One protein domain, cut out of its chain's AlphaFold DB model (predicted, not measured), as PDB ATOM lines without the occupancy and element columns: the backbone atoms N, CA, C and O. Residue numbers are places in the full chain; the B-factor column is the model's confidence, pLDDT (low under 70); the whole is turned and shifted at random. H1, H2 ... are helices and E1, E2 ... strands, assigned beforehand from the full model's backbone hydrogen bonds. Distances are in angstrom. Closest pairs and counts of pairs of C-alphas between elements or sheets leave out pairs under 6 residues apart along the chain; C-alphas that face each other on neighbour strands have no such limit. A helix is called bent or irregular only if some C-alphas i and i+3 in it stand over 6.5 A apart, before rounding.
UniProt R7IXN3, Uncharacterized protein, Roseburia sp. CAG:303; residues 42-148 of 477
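AT A GLANCE: This is residues 42 to 148 of the 477 residues of an uncharacterized protein of Roseburia sp. CAG:303 (UniProt R7IXN3). A twisted sheet of four antiparallel strands, E1 to E4, is covered on one face by the helices H1 and H4. H2 lies next to H1 on the side away from H4, so that H4, H1 and H2 make a bent row, and the short H3 packs on H2. A long loop, residues 108 to 122, joins E2 and E3. The printed part has 107 residues with four named helices and four named strands, in the order H1 H2 H3 E1 E2 E3 E4 H4; the class is mixed, helices and strands, and the sheet order is E1 - E2 - E3 - E4. The whole is compact, with a radius of gyration of the C-alphas of 13.0 A, and spans 35 by 33 by 29 A.

HOW THE PARTS SIT: Residues 42 to 43 pair in parallel with residues 95 to 96, which belong to E1, residues 92 to 96. H1, residues 44 to 56, and H2, residues 62 to 76, form a helical hairpin; they touch at a shallow tilt of 27 degrees, opposite ways, with H1 using residues 46 to 50 alone, and their closest C-alphas, those of Leu 50 and Ala 65, are 7.1 A apart. H2 only grazes the sheet, with its residues 66 to 73. H3, residues 84 to 89, touches H2 at a steep tilt of 53 degrees; their closest C-alphas, those of Ser 66 and Ala 88, are 4.8 A apart. H3 is not on the sheet. The strands form a meander, each the antiparallel neighbour of the one before. E1 and E2, residues 104 to 107, have N 93 and O 106 within hydrogen-bond range at 2.9 A. E2 and E3, residues 123 to 126, have N 107 and O 123 at 2.8 A. E3 and E4, residues 132 to 134, have N 124 and O 133 at 2.8 A. H4, residues 139 to 148, is on the sheet at a height of 10.0 A, over E3 and E4 and along the strands. H1 is on the same face at a height of 10.9 A. H1 and H4 only just touch, with 3 pairs of C-alphas within 8 A; the closest are those of Asn 51 and Ser 139, 6.9 A apart. Every O i to N i+4 pair is within hydrogen-bond range in H1, H3 and H4, and 10 of 11 are in H2.

IN THESE COORDINATES: H1 begins at C-alpha 44, (118.969, -16.174, 246.135), and is 18.8 A long. H2 is 21.4 A long, H3 8.7 A, E1 13.5 A, E2 9.9 A, E3 9.7 A and E4 6.9 A. H4, 14.2 A long, ends at C-alpha 148, (106.836, -10.132, 251.494).

THE WHOLE: The two C-alphas farthest apart, those of Glu 79 and Asp 140, are 35.7 A apart. The printed part has no cut. The link from E2 to E3 is long, with 15 residues. The mean pLDDT of the printed part is 83.6; residue 85, residues 88 to 91 and residues 110 to 119 are under 70.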
ATOM      1  N   VAL A  42     119.472 -23.119 242.618       90.56
ATOM      2  CA  VAL A  42     120.274 -21.895 242.648       90.56
ATOM      3  C   VAL A  42     120.077 -21.173 243.976       90.56
ATOM      4  O   VAL A  42     119.122 -21.445 244.703       90.56
ATOM      5  N   MET A  43     120.979 -20.249 244.297       90.69
ATOM      6  CA  MET A  43     120.877 -19.431 245.503       90.69
ATOM      7  C   MET A  43     120.138 -18.127 245.215       90.69
ATOM      8  O   MET A  43     120.083 -17.655 244.078       90.69
ATOM      9  N   MET A  44     119.628 -17.480 246.264       91.50
ATOM     10  CA  MET A  44     118.969 -16.174 246.135       91.50
ATOM     11  C   MET A  44     119.865 -15.102 245.480       91.50
ATOM     12  O   MET A  44     119.380 -14.271 244.713       91.50
ATOM     13  N   ASP A  45     121.178 -15.140 245.720       92.38
ATOM     14  CA  ASP A  45     122.132 -14.226 245.075       92.38
ATOM     15  C   ASP A  45     122.192 -14.422 243.551       92.38
ATOM     16  O   ASP A  45     122.288 -13.442 242.810       92.38
ATOM     17  N   ASP A  46     122.038 -15.658 243.060       94.06
ATOM     18  CA  ASP A  46     121.975 -15.940 241.621       94.06
ATOM     19  C   ASP A  46     120.724 -15.298 240.982       94.06
ATOM     20  O   ASP A  46     120.757 -14.891 239.818       94.06
ATOM     21  N   ILE A  47     119.637 -15.133 241.750       94.88
ATOM     22  CA  ILE A  47     118.412 -14.444 241.306       94.88
ATOM     23  C   ILE A  47     118.644 -12.945 241.165       94.88
ATOM     24  O   ILE A  47     118.219 -12.342 240.177       94.88
ATOM     25  N   PHE A  48     119.337 -12.332 242.125       95.81
ATOM     26  CA  PHE A  48     119.698 -10.919 242.032       95.81
ATOM     27  C   PHE A  48     120.693 -10.657 240.896       95.81
ATOM     28  O   PHE A  48     120.549  -9.659 240.183       95.81
ATOM     29  N   ASP A  49     121.651 -11.562 240.672       96.25
ATOM     30  CA  ASP A  49     122.561 -11.498 239.527       96.25
ATOM     31  C   ASP A  49     121.788 -11.578 238.198       96.25
ATOM     32  O   ASP A  49     122.012 -10.755 237.305       96.25
ATOM     33  N   LEU A  50     120.828 -12.504 238.071       94.88
ATOM     34  CA  LEU A  50     119.990 -12.608 236.874       94.88
ATOM     35  C   LEU A  50     119.081 -11.380 236.684       94.88
ATOM     36  O   LEU A  50     118.949 -10.874 235.570       94.88
ATOM     37  N   ASN A  51     118.486 -10.850 237.756       95.69
ATOM     38  CA  ASN A  51     117.710  -9.607 237.694       95.69
ATOM     39  C   ASN A  51     118.554  -8.449 237.153       95.69
ATOM     40  O   ASN A  51     118.100  -7.710 236.278       95.69
ATOM     41  N   LYS A  52     119.798  -8.317 237.625       96.00
ATOM     42  CA  LYS A  52     120.731  -7.301 237.138       96.00
ATOM     43  C   LYS A  52     121.035  -7.478 235.651       96.00
ATOM     44  O   LYS A  52     121.013  -6.496 234.913       96.00
ATOM     45  N   LEU A  53     121.238  -8.713 235.196       94.94
ATOM     46  CA  LEU A  53     121.416  -9.018 233.777       94.94
ATOM     47  C   LEU A  53     120.203  -8.590 232.934       94.94
ATOM     48  O   LEU A  53     120.385  -7.983 231.878       94.94
ATOM     49  N   TYR A  54     118.976  -8.807 233.417       93.75
ATOM     50  CA  TYR A  54     117.770  -8.288 232.760       93.75
ATOM     51  C   TYR A  54     117.674  -6.756 232.781       93.75
ATOM     52  O   TYR A  54     117.135  -6.168 231.841       93.75
ATOM     53  N   GLN A  55     118.179  -6.083 233.819       92.81
ATOM     54  CA  GLN A  55     118.222  -4.616 233.845       92.81
ATOM     55  C   GLN A  55     119.218  -4.058 232.823       92.81
ATOM     56  O   GLN A  55     118.901  -3.084 232.135       92.81
ATOM     57  N   ASP A  56     120.384  -4.695 232.699       93.06
ATOM     58  CA  ASP A  56     121.439  -4.305 231.763       93.06
ATOM     59  C   ASP A  56     121.062  -4.642 230.305       93.06
ATOM     60  O   ASP A  56     121.391  -3.893 229.382       93.06
ATOM     61  N   ASN A  57     120.317  -5.733 230.090       90.62
ATOM     62  CA  ASN A  57     119.777  -6.145 228.797       90.62
ATOM     63  C   ASN A  57     118.299  -6.557 228.910       90.62
ATOM     64  O   ASN A  57     117.964  -7.733 229.048       90.62
ATOM     65  N   ARG A  58     117.389  -5.585 228.760       81.31
ATOM     66  CA  ARG A  58     115.933  -5.821 228.855       81.31
ATOM     67  C   ARG A  58     115.365  -6.799 227.826       81.31
ATOM     68  O   ARG A  58     114.263  -7.296 228.033       81.31
ATOM     69  N   ASN A  59     116.090  -7.048 226.737       81.62
ATOM     70  CA  ASN A  59     115.697  -7.976 225.676       81.62
ATOM     71  C   ASN A  59     116.506  -9.282 225.724       81.62
ATOM     72  O   ASN A  59     116.556  -9.990 224.720       81.62
ATOM     73  N   MET A  60     117.176  -9.576 226.846       87.94
ATOM     74  CA  MET A  60     117.859 -10.851 227.053       87.94
ATOM     75  C   MET A  60     116.889 -12.001 226.802       87.94
ATOM     76  O   MET A  60     115.773 -12.015 227.330       87.94
ATOM     77  N   SER A  61     117.320 -12.947 225.976       82.75
ATOM     78  CA  SER A  61     116.507 -14.105 225.629       82.75
ATOM     79  C   SER A  61     116.345 -15.044 226.825       82.75
ATOM     80  O   SER A  61     117.181 -15.092 227.730       82.75
ATOM     81  N   SER A  62     115.273 -15.835 226.812       77.81
ATOM     82  CA  SER A  62     115.086 -16.911 227.791       77.81
ATOM     83  C   SER A  62     116.235 -17.924 227.743       77.81
ATOM     84  O   SER A  62     116.644 -18.406 228.788       77.81
ATOM     85  N   ILE A  63     116.810 -18.180 226.561       80.88
ATOM     86  CA  ILE A  63     117.943 -19.096 226.366       80.88
ATOM     87  C   ILE A  63     119.187 -18.588 227.100       80.88
ATOM     88  O   ILE A  63     119.781 -19.340 227.865       80.88
ATOM     89  N   GLU A  64     119.554 -17.314 226.929       86.19
ATOM     90  CA  GLU A  64     120.704 -16.723 227.632       86.19
ATOM     91  C   GLU A  64     120.516 -16.767 229.158       86.19
ATOM     92  O   GLU A  64     121.449 -17.091 229.895       86.19
ATOM     93  N   ALA A  65     119.301 -16.486 229.640       88.25
ATOM     94  CA  ALA A  65     118.968 -16.586 231.060       88.25
ATOM     95  C   ALA A  65     119.018 -18.038 231.574       88.25
ATOM     96  O   ALA A  65     119.570 -18.293 232.647       88.25
ATOM     97  N   SER A  66     118.496 -18.995 230.799       85.69
ATOM     98  CA  SER A  66     118.551 -20.425 231.112       85.69
ATOM     99  C   SER A  66     119.991 -20.931 231.174       85.69
ATOM    100  O   SER A  66     120.339 -21.655 232.100       85.69
ATOM    101  N   GLU A  67     120.851 -20.538 230.230       86.44
ATOM    102  CA  GLU A  67     122.273 -20.904 230.233       86.44
ATOM    103  C   GLU A  67     123.004 -20.332 231.453       86.44
ATOM    104  O   GLU A  67     123.802 -21.037 232.079       86.44
ATOM    105  N   PHE A  68     122.702 -19.083 231.829       90.31
ATOM    106  CA  PHE A  68     123.234 -18.463 233.041       90.31
ATOM    107  C   PHE A  68     122.863 -19.268 234.297       90.31
ATOM    108  O   PHE A  68     123.750 -19.645 235.070       90.31
ATOM    109  N   LEU A  69     121.576 -19.577 234.480       89.94
ATOM    110  CA  LEU A  69     121.080 -20.319 235.645       89.94
ATOM    111  C   LEU A  69     121.587 -21.761 235.672       89.94
ATOM    112  O   LEU A  69     122.069 -22.220 236.706       89.94
ATOM    113  N   ALA A  70     121.556 -22.459 234.537       86.69
ATOM    114  CA  ALA A  70     122.061 -23.821 234.435       86.69
ATOM    115  C   ALA A  70     123.562 -23.888 234.764       86.69
ATOM    116  O   ALA A  70     124.001 -24.813 235.447       86.69
ATOM    117  N   GLY A  71     124.351 -22.883 234.364       87.06
ATOM    118  CA  GLY A  71     125.754 -22.763 234.764       87.06
ATOM    119  C   GLY A  71     125.951 -22.666 236.284       87.06
ATOM    120  O   GLY A  71     126.846 -23.319 236.827       87.06
ATOM    121  N   ARG A  72     125.101 -21.900 236.982       89.38
ATOM    122  CA  ARG A  72     125.115 -21.798 238.454       89.38
ATOM    123  C   ARG A  72     124.671 -23.098 239.113       89.38
ATOM    124  O   ARG A  72     125.389 -23.612 239.966       89.38
ATOM    125  N   ALA A  73     123.584 -23.697 238.642       86.50
ATOM    126  CA  ALA A  73     123.079 -24.965 239.156       86.50
ATOM    127  C   ALA A  73     124.106 -26.106 239.069       86.50
ATOM    128  O   ALA A  73     124.323 -26.849 240.029       86.50
ATOM    129  N   LEU A  74     124.819 -26.196 237.942       78.44
ATOM    130  CA  LEU A  74     125.922 -27.141 237.759       78.44
ATOM    131  C   LEU A  74     127.051 -26.936 238.776       78.44
ATOM    132  O   LEU A  74     127.717 -27.899 239.147       78.44
ATOM    133  N   SER A  75     127.300 -25.706 239.232       81.06
ATOM    134  CA  SER A  75     128.355 -25.434 240.218       81.06
ATOM    135  C   SER A  75     128.048 -26.039 241.597       81.06
ATOM    136  O   SER A  75     128.978 -26.441 242.317       81.06
ATOM    137  N   TYR A  76     126.757 -26.186 241.909       81.56
ATOM    138  CA  TYR A  76     126.259 -26.762 243.151       81.56
ATOM    139  C   TYR A  76     126.293 -28.298 243.131       81.56
ATOM    140  O   TYR A  76     126.805 -28.882 244.081       81.56
ATOM    141  N   ARG A  77     125.851 -28.960 242.045       79.38
ATOM    142  CA  ARG A  77     125.751 -30.443 241.947       79.38
ATOM    143  C   ARG A  77     126.209 -31.013 240.595       79.38
ATOM    144  O   ARG A  77     125.452 -31.675 239.877       79.38
ATOM    145  N   ARG A  78     127.460 -30.740 240.208       77.38
ATOM    146  CA  ARG A  78     128.040 -31.152 238.907       77.38
ATOM    147  C   ARG A  78     128.091 -32.670 238.711       77.38
ATOM    148  O   ARG A  78     128.134 -33.167 237.591       77.38
ATOM    149  N   GLU A  79     128.176 -33.414 239.798       78.38
ATOM    150  CA  GLU A  79     128.191 -34.872 239.793       78.38
ATOM    151  C   GLU A  79     126.851 -35.478 239.358       78.38
ATOM    152  O   GLU A  79     126.828 -36.613 238.889       78.38
ATOM    153  N   ILE A  80     125.762 -34.709 239.450       84.62
ATOM    154  CA  ILE A  80     124.420 -35.117 239.021       84.62
ATOM    155  C   ILE A  80     124.136 -34.593 237.620       84.62
ATOM    156  O   ILE A  80     123.804 -35.351 236.697       84.62
ATOM    157  N   TYR A  81     124.319 -33.285 237.462       81.38
ATOM    158  CA  TYR A  81     124.063 -32.567 236.231       81.38
ATOM    159  C   TYR A  81     125.394 -32.315 235.530       81.38
ATOM    160  O   TYR A  81     126.285 -31.673 236.070       81.38
ATOM    161  N   THR A  82     125.550 -32.796 234.303       73.75
ATOM    162  CA  THR A  82     126.740 -32.497 233.482       73.75
ATOM    163  C   THR A  82     126.384 -31.781 232.183       73.75
ATOM    164  O   THR A  82     127.277 -31.436 231.410       73.75
ATOM    165  N   GLN A  83     125.091 -31.538 231.942       73.94
ATOM    166  CA  GLN A  83     124.562 -31.056 230.668       73.94
ATOM    167  C   GLN A  83     123.693 -29.812 230.871       73.94
ATOM    168  O   GLN A  83     122.529 -29.911 231.255       73.94
ATOM    169  N   THR A  84     124.259 -28.643 230.562       73.69
ATOM    170  CA  THR A  84     123.571 -27.342 230.630       73.69
ATOM    171  C   THR A  84     122.316 -27.311 229.757       73.69
ATOM    172  O   THR A  84     121.296 -26.794 230.186       73.69
ATOM    173  N   GLU A  85     122.361 -27.907 228.561       66.88
ATOM    174  CA  GLU A  85     121.241 -27.895 227.607       66.88
ATOM    175  C   GLU A  85     119.993 -28.608 228.146       66.88
ATOM    176  O   GLU A  85     118.883 -28.113 227.970       66.88
ATOM    177  N   LYS A  86     120.163 -29.745 228.840       72.81
ATOM    178  CA  LYS A  86     119.035 -30.452 229.467       72.81
ATOM    179  C   LYS A  86     118.412 -29.614 230.578       72.81
ATOM    180  O   LYS A  86     117.198 -29.492 230.615       72.81
ATOM    181  N   LEU A  87     119.236 -29.002 231.430       71.94
ATOM    182  CA  LEU A  87     118.761 -28.104 232.487       71.94
ATOM    183  C   LEU A  87     118.057 -26.868 231.920       71.94
ATOM    184  O   LEU A  87     117.019 -26.472 232.425       71.94
ATOM    185  N   ALA A  88     118.588 -26.286 230.847       67.12
ATOM    186  CA  ALA A  88     117.988 -25.134 230.182       67.12
ATOM    187  C   ALA A  88     116.635 -25.459 229.525       67.12
ATOM    188  O   ALA A  88     115.811 -24.560 229.346       67.12
ATOM    189  N   ALA A  89     116.418 -26.726 229.157       64.50
ATOM    190  CA  ALA A  89     115.143 -27.229 228.656       64.50
ATOM    191  C   ALA A  89     114.134 -27.530 229.777       64.50
ATOM    192  O   ALA A  89     112.930 -27.589 229.503       64.50
ATOM    193  N   GLU A  90     114.596 -27.709 231.019       68.38
ATOM    194  CA  GLU A  90     113.710 -27.808 232.173       68.38
ATOM    195  C   GLU A  90     113.074 -26.443 232.436       68.38
ATOM    196  O   GLU A  90     113.739 -25.425 232.621       68.38
ATOM    197  N   ASN A  91     111.746 -26.417 232.457       68.81
ATOM    198  CA  ASN A  91     110.991 -25.177 232.630       68.81
ATOM    199  C   ASN A  91     110.837 -24.773 234.101       68.81
ATOM    200  O   ASN A  91     110.050 -23.869 234.379       68.81
ATOM    201  N   MET A  92     111.532 -25.459 235.015       77.56
ATOM    202  CA  MET A  92     111.397 -25.306 236.458       77.56
ATOM    203  C   MET A  92     112.719 -25.589 237.188       77.56
ATOM    204  O   MET A  92     113.377 -26.581 236.876       77.56
ATOM    205  N   GLY A  93     113.074 -24.757 238.167       85.88
ATOM    206  CA  GLY A  93     114.165 -24.972 239.129       85.88
ATOM    207  C   GLY A  93     113.800 -24.431 240.513       85.88
ATOM    208  O   GLY A  93     112.771 -23.778 240.660       85.88
ATOM    209  N   TYR A  94     114.634 -24.667 241.523       88.19
ATOM    210  CA  TYR A  94     114.366 -24.247 242.907       88.19
ATOM    211  C   TYR A  94     115.362 -23.187 243.384       88.19
ATOM    212  O   TYR A  94     116.550 -23.249 243.054       88.19
ATOM    213  N   VAL A  95     114.891 -22.233 244.190       91.19
ATOM    214  CA  VAL A  95     115.739 -21.220 244.833       91.19
ATOM    215  C   VAL A  95     115.847 -21.526 246.314       91.19
ATOM    216  O   VAL A  95     114.860 -21.423 247.039       91.19
ATOM    217  N   ILE A  96     117.053 -21.874 246.754       88.38
ATOM    218  CA  ILE A  96     117.330 -22.227 248.147       88.38
ATOM    219  C   ILE A  96     117.883 -21.012 248.892       88.38
ATOM    220  O   ILE A  96     118.691 -20.242 248.360       88.38
ATOM    221  N   ASP A  97     117.424 -20.812 250.124       85.50
ATOM    222  CA  ASP A  97     117.952 -19.791 251.023       85.50
ATOM    223  C   ASP A  97     119.119 -20.295 251.898       85.50
ATOM    224  O   ASP A  97     119.542 -21.443 251.824       85.50
ATOM    225  N   GLU A  98     119.676 -19.425 252.748       83.38
ATOM    226  CA  GLU A  98     120.820 -19.780 253.607       83.38
ATOM    227  C   GLU A  98     120.504 -20.849 254.677       83.38
ATOM    228  O   GLU A  98     121.427 -21.424 255.279       83.38
ATOM    229  N   GLU A  99     119.220 -21.086 254.947       82.00
ATOM    230  CA  GLU A  99     118.721 -22.029 255.947       82.00
ATOM    231  C   GLU A  99     118.364 -23.386 255.322       82.00
ATOM    232  O   GLU A  99     118.412 -24.394 256.030       82.00
ATOM    233  N   GLY A 100     118.185 -23.437 254.000       81.75
ATOM    234  CA  GLY A 100     117.886 -24.643 253.227       81.75
ATOM    235  C   GLY A 100     116.440 -24.717 252.745       81.75
ATOM    236  O   GLY A 100     116.024 -25.770 252.257       81.75
ATOM    237  N   TYR A 101     115.682 -23.626 252.878       86.38
ATOM    238  CA  TYR A 101     114.301 -23.543 252.422       86.38
ATOM    239  C   TYR A 101     114.230 -23.159 250.943       86.38
ATOM    240  O   TYR A 101     114.876 -22.215 250.486       86.38
ATOM    241  N   ALA A 102     113.402 -23.894 250.211       87.31
ATOM    242  CA  ALA A 102     113.002 -23.688 248.831       87.31
ATOM    243  C   ALA A 102     111.717 -22.843 248.742       87.31
ATOM    244  O   ALA A 102     110.758 -23.228 248.076       87.31
ATOM    245  N   ASP A 103     111.683 -21.682 249.408       88.06
ATOM    246  CA  ASP A 103     110.500 -20.798 249.455       88.06
ATOM    247  C   ASP A 103     110.060 -20.298 248.057       88.06
ATOM    248  O   ASP A 103     108.948 -19.776 247.889       88.06
ATOM    249  N   PHE A 104     110.928 -20.447 247.046       90.25
ATOM    250  CA  PHE A 104     110.648 -20.050 245.674       90.25
ATOM    251  C   PHE A 104     111.052 -21.100 244.639       90.25
ATOM    252  O   PHE A 104     112.091 -21.756 244.731       90.25
ATOM    253  N   GLU A 105     110.265 -21.141 243.571       89.56
ATOM    254  CA  GLU A 105     110.540 -21.871 242.340       89.56
ATOM    255  C   GLU A 105     110.801 -20.886 241.194       89.56
ATOM    256  O   GLU A 105     110.257 -19.780 241.139       89.56
ATOM    257  N   LEU A 106     111.647 -21.285 240.254       88.38
ATOM    258  CA  LEU A 106     111.929 -20.552 239.032       88.38
ATOM    259  C   LEU A 106     111.232 -21.209 237.871       88.38
ATOM    260  O   LEU A 106     111.425 -22.395 237.651       88.38
ATOM    261  N   TYR A 107     110.546 -20.416 237.062       85.75
ATOM    262  CA  TYR A 107     109.934 -20.886 235.835       85.75
ATOM    263  C   TYR A 107     110.389 -20.064 234.635       85.75
ATOM    264  O   TYR A 107     110.440 -18.836 234.683       85.75
ATOM    265  N   SER A 108     110.636 -20.734 233.511       78.81
ATOM    266  CA  SER A 108     110.907 -20.080 232.217       78.81
ATOM    267  C   SER A 108     109.662 -19.399 231.616       78.81
ATOM    268  O   SER A 108     109.727 -18.747 230.574       78.81
ATOM    269  N   ARG A 109     108.502 -19.568 232.262       73.81
ATOM    270  CA  ARG A 109     107.189 -19.051 231.865       73.81
ATOM    271  C   ARG A 109     106.324 -18.792 233.094       73.81
ATOM    272  O   ARG A 109     106.643 -19.234 234.188       73.81
ATOM    273  N   VAL A 110     105.187 -18.124 232.917       68.75
ATOM    274  CA  VAL A 110     104.209 -17.996 234.009       68.75
ATOM    275  C   VAL A 110     103.621 -19.384 234.326       68.75
ATOM    276  O   VAL A 110     103.148 -20.046 233.388       68.75
ATOM    277  N   PRO A 111     103.621 -19.829 235.598       61.50
ATOM    278  CA  PRO A 111     103.000 -21.088 236.014       61.50
ATOM    279  C   PRO A 111     101.534 -21.175 235.568       61.50
ATOM    280  O   PRO A 111     100.838 -20.162 235.502       61.50
ATOM    281  N   ASN A 112     101.061 -22.373 235.208       58.31
ATOM    282  CA  ASN A 112      99.680 -22.642 234.763       58.31
ATOM    283  C   ASN A 112      99.203 -21.885 233.505       58.31
ATOM    284  O   ASN A 112      98.023 -21.937 233.153       58.31
ATOM    285  N   SER A 113     100.104 -21.218 232.774       58.97
ATOM    286  CA  SER A 113      99.778 -20.634 231.471       58.97
ATOM    287  C   SER A 113      99.895 -21.677 230.353       58.97
ATOM    288  O   SER A 113     100.929 -22.315 230.162       58.97
ATOM    289  N   SER A 114      98.831 -21.832 229.560       50.38
ATOM    290  CA  SER A 114      98.795 -22.707 228.377       50.38
ATOM    291  C   SER A 114      99.592 -22.159 227.181       50.38
ATOM    292  O   SER A 114      99.681 -22.811 226.142       50.38
ATOM    293  N   TYR A 115     100.190 -20.970 227.321       46.72
ATOM    294  CA  TYR A 115     100.954 -20.275 226.288       46.72
ATOM    295  C   TYR A 115     102.349 -19.906 226.814       46.72
ATOM    296  O   TYR A 115     102.546 -18.871 227.447       46.72
ATOM    297  N   GLY A 116     103.333 -20.759 226.526       45.66
ATOM    298  CA  GLY A 116     104.749 -20.457 226.721       45.66
ATOM    299  C   GLY A 116     105.293 -19.735 225.496       45.66
ATOM    300  O   GLY A 116     105.727 -20.377 224.543       45.66
ATOM    301  N   GLY A 117     105.246 -18.404 225.488       50.28
ATOM    302  CA  GLY A 117     106.067 -17.649 224.546       50.28
ATOM    303  C   GLY A 117     107.536 -17.872 224.899       50.28
ATOM    304  O   GLY A 117     107.920 -17.651 226.044       50.28
ATOM    305  N   THR A 118     108.350 -18.293 223.932       53.97
ATOM    306  CA  THR A 118     109.788 -18.576 224.102       53.97
ATOM    307  C   THR A 118     110.627 -17.348 224.472       53.97
ATOM    308  O   THR A 118     111.803 -17.497 224.765       53.97
ATOM    309  N   ASP A 119     110.032 -16.153 224.522       63.22
ATOM    310  CA  ASP A 119     110.722 -14.877 224.754       63.22
ATOM    311  C   ASP A 119     110.271 -14.172 226.051       63.22
ATOM    312  O   ASP A 119     110.360 -12.949 226.167       63.22
ATOM    313  N   SER A 120     109.727 -14.909 227.030       73.38
ATOM    314  CA  SER A 120     109.366 -14.321 228.329       73.38
ATOM    315  C   SER A 120     110.546 -14.349 229.310       73.38
ATOM    316  O   SER A 120     111.275 -15.340 229.350       73.38
ATOM    317  N   PRO A 121     110.735 -13.296 230.126       84.50
ATOM    318  CA  PRO A 121     111.650 -13.343 231.259       84.50
ATOM    319  C   PRO A 121     111.268 -14.458 232.233       84.50
ATOM    320  O   PRO A 121     110.079 -14.737 232.417       84.50
ATOM    321  N   PHE A 122     112.272 -15.015 232.910       88.38
ATOM    322  CA  PHE A 122     112.047 -15.952 234.005       88.38
ATOM    323  C   PHE A 122     111.135 -15.356 235.080       88.38
ATOM    324  O   PHE A 122     111.108 -14.143 235.321       88.38
ATOM    325  N   VAL A 123     110.396 -16.241 235.728       90.12
ATOM    326  CA  VAL A 123     109.435 -15.943 236.778       90.12
ATOM    327  C   VAL A 123     109.908 -16.594 238.067       90.12
ATOM    328  O   VAL A 123     110.205 -17.783 238.082       90.12
ATOM    329  N   LEU A 124     109.950 -15.815 239.142       93.00
ATOM    330  CA  LEU A 124     110.097 -16.304 240.504       93.00
ATOM    331  C   LEU A 124     108.699 -16.512 241.091       93.00
ATOM    332  O   LEU A 124     107.938 -15.554 241.219       93.00
ATOM    333  N   PHE A 125     108.352 -17.751 241.408       90.62
ATOM    334  CA  PHE A 125     107.086 -18.155 242.009       90.62
ATOM    335  C   PHE A 125     107.300 -18.413 243.501       90.62
ATOM    336  O   PHE A 125     108.247 -19.104 243.861       90.62
ATOM    337  N   SER A 126     106.461 -17.850 244.371       89.00
ATOM    338  CA  SER A 126     106.483 -18.159 245.801       89.00
ATOM    339  C   SER A 126     105.595 -19.360 246.068       89.00
ATOM    340  O   SER A 126     104.399 -19.322 245.782       89.00
ATOM    341  N   VAL A 127     106.175 -20.404 246.655       84.00
ATOM    342  CA  VAL A 127     105.442 -21.651 246.870       84.00
ATOM    343  C   VAL A 127     104.394 -21.502 247.974       84.00
ATOM    344  O   VAL A 127     103.289 -22.019 247.856       84.00
ATOM    345  N   SER A 128     104.698 -20.706 249.001       81.19
ATOM    346  CA  SER A 128     103.757 -20.416 250.083       81.19
ATOM    347  C   SER A 128     102.578 -19.551 249.647       81.19
ATOM    348  O   SER A 128     101.450 -19.851 250.009       81.19
ATOM    349  N   SER A 129     102.783 -18.455 248.911       83.88
ATOM    350  CA  SER A 129     101.669 -17.545 248.593       83.88
ATOM    351  C   SER A 129     100.953 -17.864 247.280       83.88
ATOM    352  O   SER A 129      99.836 -17.397 247.077       83.88
ATOM    353  N   GLY A 130     101.601 -18.594 246.367       82.81
ATOM    354  CA  GLY A 130     101.151 -18.733 244.983       82.81
ATOM    355  C   GLY A 130     101.357 -17.474 244.125       82.81
ATOM    356  O   GLY A 130     101.036 -17.484 242.932       82.81
ATOM    357  N   ASP A 131     101.896 -16.388 244.694       88.94
ATOM    358  CA  ASP A 131     102.239 -15.177 243.951       88.94
ATOM    359  C   ASP A 131     103.481 -15.415 243.077       88.94
ATOM    360  O   ASP A 131     104.344 -16.247 243.364       88.94
ATOM    361  N   TYR A 132     103.630 -14.613 242.021       91.81
ATOM    362  CA  TYR A 132     104.816 -14.656 241.173       91.81
ATOM    363  C   TYR A 132     105.312 -13.269 240.760       91.81
ATOM    364  O   TYR A 132     104.547 -12.309 240.661       91.81
ATOM    365  N   CYS A 133     106.604 -13.185 240.454       92.75
ATOM    366  CA  CYS A 133     107.287 -11.978 240.009       92.75
ATOM    367  C   CYS A 133     108.146 -12.275 238.777       92.75
ATOM    368  O   CYS A 133     108.887 -13.254 238.749       92.75
ATOM    369  N   ARG A 134     108.074 -11.436 237.739       91.75
ATOM    370  CA  ARG A 134     108.988 -11.550 236.590       91.75
ATOM    371  C   ARG A 134     110.344 -10.970 236.962       91.75
ATOM    372  O   ARG A 134     110.408  -9.889 237.523       91.75
ATOM    373  N   LEU A 135     111.432 -11.612 236.558       92.44
ATOM    374  CA  LEU A 135     112.780 -11.183 236.941       92.44
ATOM    375  C   LEU A 135     113.300  -9.948 236.192       92.44
ATOM    376  O   LEU A 135     114.372  -9.452 236.522       92.44
ATOM    377  N   ASN A 136     112.559  -9.406 235.220       91.38
ATOM    378  CA  ASN A 136     112.922  -8.163 234.528       91.38
ATOM    379  C   ASN A 136     112.367  -6.884 235.192       91.38
ATOM    380  O   ASN A 136     112.510  -5.791 234.634       91.38
ATOM    381  N   VAL A 137     111.745  -7.003 236.366       93.06
ATOM    382  CA  VAL A 137     111.295  -5.869 237.186       93.06
ATOM    383  C   VAL A 137     112.464  -5.126 237.837       93.06
ATOM    384  O   VAL A 137     113.599  -5.603 237.842       93.06
ATOM    385  N   SER A 138     112.196  -3.949 238.405       95.56
ATOM    386  CA  SER A 138     113.223  -3.206 239.144       95.56
ATOM    387  C   SER A 138     113.750  -4.005 240.342       95.56
ATOM    388  O   SER A 138     113.022  -4.795 240.940       95.56
ATOM    389  N   SER A 139     115.005  -3.780 240.734       95.44
ATOM    390  CA  SER A 139     115.581  -4.491 241.881       95.44
ATOM    391  C   SER A 139     114.855  -4.202 243.200       95.44
ATOM    392  O   SER A 139     114.862  -5.056 244.079       95.44
ATOM    393  N   ASP A 140     114.230  -3.031 243.348       97.06
ATOM    394  CA  ASP A 140     113.440  -2.696 244.540       97.06
ATOM    395  C   ASP A 140     112.113  -3.471 244.561       97.06
ATOM    396  O   ASP A 140     111.764  -4.043 245.587       97.06
ATOM    397  N   GLU A 141     111.435  -3.586 243.414       97.12
ATOM    398  CA  GLU A 141     110.212  -4.393 243.265       97.12
ATOM    399  C   GLU A 141     110.479  -5.884 243.522       97.12
ATOM    400  O   GLU A 141     109.711  -6.544 244.221       97.12
ATOM    401  N   LEU A 142     111.601  -6.411 243.019       96.88
ATOM    402  CA  LEU A 142     112.002  -7.792 243.287       96.88
ATOM    403  C   LEU A 142     112.287  -8.024 244.779       96.88
ATOM    404  O   LEU A 142     111.874  -9.043 245.329       96.88
ATOM    405  N   LYS A 143     112.976  -7.090 245.447       96.75
ATOM    406  CA  LYS A 143     113.243  -7.189 246.889       96.75
ATOM    407  C   LYS A 143     111.960  -7.153 247.704       96.75
ATOM    408  O   LYS A 143     111.795  -8.006 248.567       96.75
ATOM    409  N   GLU A 144     111.052  -6.227 247.404       97.56
ATOM    410  CA  GLU A 144     109.757  -6.132 248.083       97.56
ATOM    411  C   GLU A 144     108.956  -7.431 247.924       97.56
ATOM    412  O   GLU A 144     108.420  -7.958 248.900       97.56
ATOM    413  N   PHE A 145     108.941  -8.006 246.715       96.50
ATOM    414  CA  PHE A 145     108.319  -9.304 246.464       96.50
ATOM    415  C   PHE A 145     108.950 -10.425 247.299       96.50
ATOM    416  O   PHE A 145     108.226 -11.201 247.926       96.50
ATOM    417  N   ILE A 146     110.282 -10.527 247.317       95.19
ATOM    418  CA  ILE A 146     110.992 -11.572 248.064       95.19
ATOM    419  C   ILE A 146     110.753 -11.413 249.569       95.19
ATOM    420  O   ILE A 146     110.437 -12.394 250.234       95.19
ATOM    421  N   GLU A 147     110.874 -10.201 250.112       95.00
ATOM    422  CA  GLU A 147     110.687  -9.926 251.542       95.00
ATOM    423  C   GLU A 147     109.259 -10.245 251.996       95.00
ATOM    424  O   GLU A 147     109.080 -10.956 252.986       95.00
ATOM    425  N   LYS A 148     108.246  -9.803 251.233       94.75
ATOM    426  CA  LYS A 148     106.836 -10.132 251.494       94.75
ATOM    427  C   LYS A 148     106.625 -11.645 251.552       94.75
ATOM    428  O   LYS A 148     105.986 -12.144 252.473       94.75
TER     429      LYS A 148